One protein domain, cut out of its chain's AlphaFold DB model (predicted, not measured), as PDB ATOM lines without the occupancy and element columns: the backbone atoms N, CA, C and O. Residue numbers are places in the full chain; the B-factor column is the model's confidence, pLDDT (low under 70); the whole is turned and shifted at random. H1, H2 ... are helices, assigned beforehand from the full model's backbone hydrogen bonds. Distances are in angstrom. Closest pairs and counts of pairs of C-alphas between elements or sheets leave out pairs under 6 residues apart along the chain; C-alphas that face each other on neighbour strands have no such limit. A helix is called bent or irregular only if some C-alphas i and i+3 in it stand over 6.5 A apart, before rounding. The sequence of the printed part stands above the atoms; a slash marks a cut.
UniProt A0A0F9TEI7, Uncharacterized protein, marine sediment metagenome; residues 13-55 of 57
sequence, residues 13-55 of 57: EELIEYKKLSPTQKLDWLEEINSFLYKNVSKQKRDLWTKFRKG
ATOM      1  N   GLU A  13       6.955  40.022 -44.775       96.38
ATOM      2  CA  GLU A  13       8.048  39.363 -44.073       96.38
ATOM      3  C   GLU A  13       7.503  38.354 -43.054       96.38
ATOM      4  O   GLU A  13       7.901  37.191 -43.078       96.38
ATOM      5  N   GLU A  14       6.508  38.738 -42.248       96.00
ATOM      6  CA  GLU A  14       5.837  37.825 -41.308       96.00
ATOM      7  C   GLU A  14       5.183  36.635 -42.024       96.00
ATOM      8  O   GLU A  14       5.274  35.493 -41.569       96.00
ATOM      9  N   LEU A  15       4.566  36.877 -43.185       95.94
ATOM     10  CA  LEU A  15       3.979  35.808 -43.996       95.94
ATOM     11  C   LEU A  15       5.045  34.867 -44.574       95.94
ATOM     12  O   LEU A  15       4.791  33.668 -44.715       95.94
ATOM     13  N   ILE A  16       6.223  35.386 -44.929       96.81
ATOM     14  CA  ILE A  16       7.353  34.574 -45.394       96.81
ATOM     15  C   ILE A  16       7.878  33.699 -44.253       96.81
ATOM     16  O   ILE A  16       8.060  32.500 -44.467       96.81
ATOM     17  N   GLU A  17       8.059  34.246 -43.051       96.56
ATOM     18  CA  GLU A  17       8.503  33.461 -41.894       96.56
ATOM     19  C   GLU A  17       7.496  32.365 -41.529       96.56
ATOM     20  O   GLU A  17       7.872  31.204 -41.370       96.56
ATOM     21  N   TYR A  18       6.197  32.675 -41.523       95.19
ATOM     22  CA  TYR A  18       5.159  31.669 -41.288       95.19
ATOM     23  C   TYR A  18       5.180  30.530 -42.326       95.19
ATOM     24  O   TYR A  18       4.935  29.361 -42.004       95.19
ATOM     25  N   LYS A  19       5.482  30.844 -43.592       95.00
ATOM     26  CA  LYS A  19       5.590  29.837 -44.660       95.00
ATOM     27  C   LYS A  19       6.773  28.888 -44.473       95.00
ATOM     28  O   LYS A  19       6.677  27.759 -44.947       95.00
ATOM     29  N   LYS A  20       7.839  29.313 -43.791       97.44
ATOM     30  CA  LYS A  20       9.011  28.469 -43.501       97.44
ATOM     31  C   LYS A  20       8.743  27.422 -42.420       97.44
ATOM     32  O   LYS A  20       9.475  26.441 -42.352       97.44
ATOM     33  N   LEU A  21       7.717  27.617 -41.588       97.12
ATOM     34  CA  LEU A  21       7.370  26.665 -40.535       97.12
ATOM     35  C   LEU A  21       6.957  25.315 -41.126       97.12
ATOM     36  O   LEU A  21       6.121  25.249 -42.038       97.12
ATOM     37  N   SER A  22       7.499  24.242 -40.555       98.12
ATOM     38  CA  SER A  22       7.128  22.880 -40.925       98.12
ATOM     39  C   SER A  22       5.677  22.570 -40.517       98.12
ATOM     40  O   SER A  22       5.117  23.231 -39.634       98.12
ATOM     41  N   PRO A  23       5.045  21.549 -41.124       97.69
ATOM     42  CA  PRO A  23       3.728  21.088 -40.690       97.69
ATOM     43  C   PRO A  23       3.674  20.743 -39.196       97.69
ATOM     44  O   PRO A  23       2.704  21.099 -38.535       97.69
ATOM     45  N   THR A  24       4.728  20.125 -38.654       98.31
ATOM     46  CA  THR A  24       4.822  19.769 -37.230       98.31
ATOM     47  C   THR A  24       4.817  21.004 -36.341       98.31
ATOM     48  O   THR A  24       3.992  21.089 -35.448       98.31
ATOM     49  N   GLN A  25       5.629  22.021 -36.645       97.81
ATOM     50  CA  GLN A  25       5.661  23.248 -35.837       97.81
ATOM     51  C   GLN A  25       4.303  23.961 -35.806       97.81
ATOM     52  O   GLN A  25       3.908  24.535 -34.794       97.81
ATOM     53  N   LYS A  26       3.570  23.923 -36.926       97.56
ATOM     54  CA  LYS A  26       2.210  24.472 -36.991       97.56
ATOM     55  C   LYS A  26       1.236  23.651 -36.152       97.56
ATOM     56  O   LYS A  26       0.380  24.238 -35.497       97.56
ATOM     57  N   LEU A  27       1.357  22.325 -36.182       97.62
ATOM     58  CA  LEU A  27       0.540  21.433 -35.366       97.62
ATOM     59  C   LEU A  27       0.804  21.652 -33.874       97.62
ATOM     60  O   LEU A  27      -0.153  21.861 -33.136       97.62
ATOM     61  N   ASP A  28       2.069  21.709 -33.461       98.25
ATOM     62  CA  ASP A  28       2.464  21.928 -32.065       98.25
ATOM     63  C   ASP A  28       1.840  23.221 -31.516       98.25
ATOM     64  O   ASP A  28       1.232  23.232 -30.444       98.25
ATOM     65  N   TRP A  29       1.894  24.304 -32.298       96.62
ATOM     66  CA  TRP A  29       1.253  25.569 -31.936       96.62
ATOM     67  C   TRP A  29      -0.273  25.440 -31.808       96.62
ATOM     68  O   TRP A  29      -0.874  25.961 -30.865       96.62
ATOM     69  N   LEU A  30      -0.924  24.732 -32.739       96.75
ATOM     70  CA  LEU A  30      -2.371  24.507 -32.681       96.75
ATOM     71  C   LEU A  30      -2.772  23.700 -31.441       96.75
ATOM     72  O   LEU A  30      -3.791  24.010 -30.818       96.75
ATOM     73  N   GLU A  31      -1.989  22.693 -31.068       97.69
ATOM     74  CA  GLU A  31      -2.227  21.881 -29.875       97.69
ATOM     75  C   GLU A  31      -2.059  22.693 -28.588       97.69
ATOM     76  O   GLU A  31      -2.909  22.612 -27.693       97.69
ATOM     77  N   GLU A  32      -1.024  23.531 -28.516       98.00
ATOM     78  CA  GLU A  32      -0.797  24.433 -27.387       98.00
ATOM     79  C   GLU A  32      -1.980  25.393 -27.194       98.00
ATOM     80  O   GLU A  32      -2.557  25.478 -26.102       98.00
ATOM     81  N   ILE A  33      -2.408  26.059 -28.270       96.31
ATOM     82  CA  ILE A  33      -3.554  26.975 -28.231       96.31
ATOM     83  C   ILE A  33      -4.839  26.228 -27.874       96.31
ATOM     84  O   ILE A  33      -5.632  26.712 -27.061       96.31
ATOM     85  N   ASN A  34      -5.053  25.032 -28.419       94.62
ATOM     86  CA  ASN A  34      -6.223  24.227 -28.084       94.62
ATOM     87  C   ASN A  34      -6.238  23.842 -26.591       94.62
ATOM     88  O   ASN A  34      -7.276  23.955 -25.936       94.62
ATOM     89  N   SER A  35      -5.086  23.469 -26.027       96.56
ATOM     90  CA  SER A  35      -4.918  23.189 -24.594       96.56
ATOM     91  C   SER A  35      -5.202  24.424 -23.734       96.56
ATOM     92  O   SER A  35      -5.949  24.347 -22.752       96.56
ATOM     93  N   PHE A  36      -4.682  25.588 -24.129       96.69
ATOM     94  CA  PHE A  36      -4.953  26.858 -23.457       96.69
ATOM     95  C   PHE A  36      -6.452  27.193 -23.451       96.69
ATOM     96  O   PHE A  36      -7.016  27.504 -22.396       96.69
ATOM     97  N   LEU A  37      -7.121  27.083 -24.601       93.31
ATOM     98  CA  LEU A  37      -8.558  27.338 -24.718       93.31
ATOM     99  C   LEU A  37      -9.378  26.337 -23.901       93.31
ATOM    100  O   LEU A  37     -10.336  26.725 -23.232       93.31
ATOM    101  N   TYR A  38      -8.996  25.061 -23.897       92.62
ATOM    102  CA  TYR A  38      -9.672  24.044 -23.096       92.62
ATOM    103  C   TYR A  38      -9.566  24.312 -21.586       92.62
ATOM    104  O   TYR A  38     -10.491  24.002 -20.834       92.62
ATOM    105  N   LYS A  39      -8.475  24.921 -21.121       95.56
ATOM    106  CA  LYS A  39      -8.318  25.288 -19.706       95.56
ATOM    107  C   LYS A  39      -9.076  26.565 -19.337       95.56
ATOM    108  O   LYS A  39      -9.658  26.626 -18.260       95.56
ATOM    109  N   ASN A  40      -9.092  27.563 -20.221       97.00
ATOM    110  CA  ASN A  40      -9.548  28.917 -19.877       97.00
ATOM    111  C   ASN A  40     -10.972  29.261 -20.345       97.00
ATOM    112  O   ASN A  40     -11.613  30.151 -19.788       97.00
ATOM    113  N   VAL A  41     -11.501  28.587 -21.367       94.19
ATOM    114  CA  VAL A  41     -12.862  28.841 -21.869       94.19
ATOM    115  C   VAL A  41     -13.853  27.967 -21.110       94.19
ATOM    116  O   VAL A  41     -13.602  26.784 -20.931       94.19
ATOM    117  N   SER A  42     -15.012  28.486 -20.701       95.94
ATOM    118  CA  SER A  42     -16.018  27.665 -20.011       95.94
ATOM    119  C   SER A  42     -16.578  26.547 -20.903       95.94
ATOM    120  O   SER A  42     -16.717  26.709 -22.118       95.94
ATOM    121  N   LYS A  43     -16.969  25.418 -20.291       94.56
ATOM    122  CA  LYS A  43     -17.591  24.286 -21.003       94.56
ATOM    123  C   LYS A  43     -18.786  24.733 -21.855       94.56
ATOM    124  O   LYS A  43     -18.829  24.423 -23.036       94.56
ATOM    125  N   GLN A  44     -19.674  25.559 -21.295       95.88
ATOM    126  CA  GLN A  44     -20.838  26.099 -22.006       95.88
ATOM    127  C   GLN A  44     -20.459  26.834 -23.303       95.88
ATOM    128  O   GLN A  44     -21.103  26.633 -24.332       95.88
ATOM    129  N   LYS A  45     -19.408  27.668 -23.282       94.88
ATOM    130  CA  LYS A  45     -18.934  28.375 -24.483       94.88
ATOM    131  C   LYS A  45     -18.343  27.408 -25.508       94.88
ATOM    132  O   LYS A  45     -18.625  27.544 -26.693       94.88
ATOM    133  N   ARG A  46     -17.569  26.412 -25.065       94.00
ATOM    134  CA  ARG A  46     -17.010  25.386 -25.962       94.00
ATOM    135  C   ARG A  46     -18.097  24.542 -26.624       94.00
ATOM    136  O   ARG A  46     -17.998  24.263 -27.818       94.00
ATOM    137  N   ASP A  47     -19.132  24.175 -25.875       94.81
ATOM    138  CA  ASP A  47     -20.278  23.427 -26.394       94.81
ATOM    139  C   ASP A  47     -21.018  24.261 -27.447       94.81
ATOM    140  O   ASP A  47     -21.279  23.775 -28.546       94.81
ATOM    141  N   LEU A  48     -21.261  25.548 -27.171       95.38
ATOM    142  CA  LEU A  48     -21.860  26.474 -28.134       95.38
ATOM    143  C   LEU A  48     -21.032  26.584 -29.427       95.38
ATOM    144  O   LEU A  48     -21.574  26.442 -30.519       95.38
ATOM    145  N   TRP A  49     -19.714  26.776 -29.325       92.62
ATOM    146  CA  TRP A  49     -18.822  26.810 -30.495       92.62
ATOM    147  C   TRP A  49     -18.815  25.497 -31.277       92.62
ATOM    148  O   TRP A  49     -18.605  25.486 -32.488       92.62
ATOM    149  N   THR A  50     -19.012  24.375 -30.591       92.94
ATOM    150  CA  THR A  50     -19.095  23.057 -31.225       92.94
ATOM    151  C   THR A  50     -20.381  22.926 -32.027       92.94
ATOM    152  O   THR A  50     -20.321  22.480 -33.169       92.94
ATOM    153  N   LYS A  51     -21.513  23.388 -31.487       95.25
ATOM    154  CA  LYS A  51     -22.793  23.426 -32.209       95.25
ATOM    155  C   LYS A  51     -22.718  24.290 -33.467       95.25
ATOM    156  O   LYS A  51     -23.089  23.812 -34.533       95.25
ATOM    157  N   PHE A  52     -22.129  25.488 -33.370       94.88
ATOM    158  CA  PHE A  52     -21.883  26.343 -34.539       94.88
ATOM    159  C   PHE A  52     -21.025  25.642 -35.601       94.88
ATOM    160  O   PHE A  52     -21.354  25.668 -36.781       94.88
ATOM    161  N   ARG A  53     -19.941  24.960 -35.200       90.44
ATOM    162  CA  ARG A  53     -19.072  24.228 -36.144       90.44
ATOM    163  C   ARG A  53     -19.768  23.056 -36.835       90.44
ATOM    164  O   ARG A  53     -19.376  22.701 -37.940       90.44
ATOM    165  N   LYS A  54     -20.764  22.456 -36.187       95.50
ATOM    166  CA  LYS A  54     -21.562  21.362 -36.749       95.50
ATOM    167  C   LYS A  54     -22.788  21.838 -37.535       95.50
ATOM    168  O   LYS A  54     -23.452  21.005 -38.140       95.50
ATOM    169  N   GLY A  55     -23.095  23.139 -37.523       93.25
ATOM    170  CA  GLY A  55     -24.324  23.679 -38.114       93.25
ATOM    171  C   GLY A  55     -25.597  23.244 -37.380       93.25
ATOM    172  O   GLY A  55     -26.662  23.178 -37.982       93.25
TER     173      GLY A  55
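What this domain is: This is residues 13 to 55 of the 57 residues of an uncharacterized protein of marine sediment metagenome (UniProt A0A0F9TEI7). An open chain of three helices, one after another, with a turn at each of the two joints: the long helix H2 makes the middle of the chain, the short H1 is set off at one end of it, and H3 folds back from the other end, so that H2 and H3 form an open V with its point at residues 41 and 42. No helix packs on another, and there is no common core; H2 runs roughly along the longest axis, and its residues 27 to 36 stand free. The printed part has 43 residues with three named helices, in the order H1, H2, H3, and no named strand; the class is all helix. The whole is only just extended, close to loose, with a radius of gyration of the C-alphas of 14.2 A, and the C-alphas span 38 by 24 by 18 A, an elongated outline.

How they stand to each other: The printed part begins with H1, residues 13 to 20. A tight link of 2 residues, Leu 21 and Ser 22, joins it to H2, residues 23 to 40. H1 and H2 are apart, although they follow each other: no C-alpha of the one is within 8 A of the other. Residues 19 to 25, of which 23 to 25 belong to H2, stand free. A second tight link, Val 41 and Ser 42, leads from H2 to H3, residues 43 to 54. H2 and H3 are close but not clearly touching, with 1 pair of C-alphas within 8 A. Their closest C-alphas are those of Tyr 38 and Arg 46, 8.0 A apart. The two run opposite ways at a steep tilt of 47 degrees. Their centres are 17.8 A apart. H1 and H3 are apart. No two of the helices form a hairpin. In the backbones of H1, H2 and H3, every O i to N i+4 pair inside the helix is within hydrogen-bond range.

Where its parts are: H1 begins at Glu 13, with its C-alpha at (8.048, 39.363, -44.073), and ends at Lys 20, with its C-alpha at (9.011, 28.469, -43.501). Between these two points y falls while x and z differ little; the helix has 8 residues. H2 runs from Pro 23, C-alpha at (3.728, 21.088, -40.690), to Asn 40, C-alpha at (-9.548, 28.917, -19.877). Along it x falls and z rises; with 18 residues and 25.9 A from first to last C-alpha it is the longest helix. H3 has 12 residues, from Lys 43 to Lys 54, and measures 16.5 A from first to last C-alpha. Its last C-alpha, that of Lys 54, is at (-21.562, 21.362, -36.749). The z value of C-alpha 43 is -21.003, and along H3 z falls again, against its rise along H2. None of the three helices is bent or irregular.

The domain as a whole: The two C-alphas farthest apart are those of Glu 13 and Gln 44, at 38.7 A. From the first printed C-alpha, that of Glu 13, to the last, that of Gly 55, it is 36.5 A. Residues 39 to 45, of which 43 to 45 belong to H3, stand free, and so do residues 47 to 55, of which 47 to 54 belong to H3. The printed part has no cut, and both of its links between helices are tight; there is no long link. It covers residues 13 to 55 of a full chain of 57 residues. The mean pLDDT of the printed part is 95.8, and no printed residue is under 70; the means of H1, H2 and H3 are 96, 97 and 94.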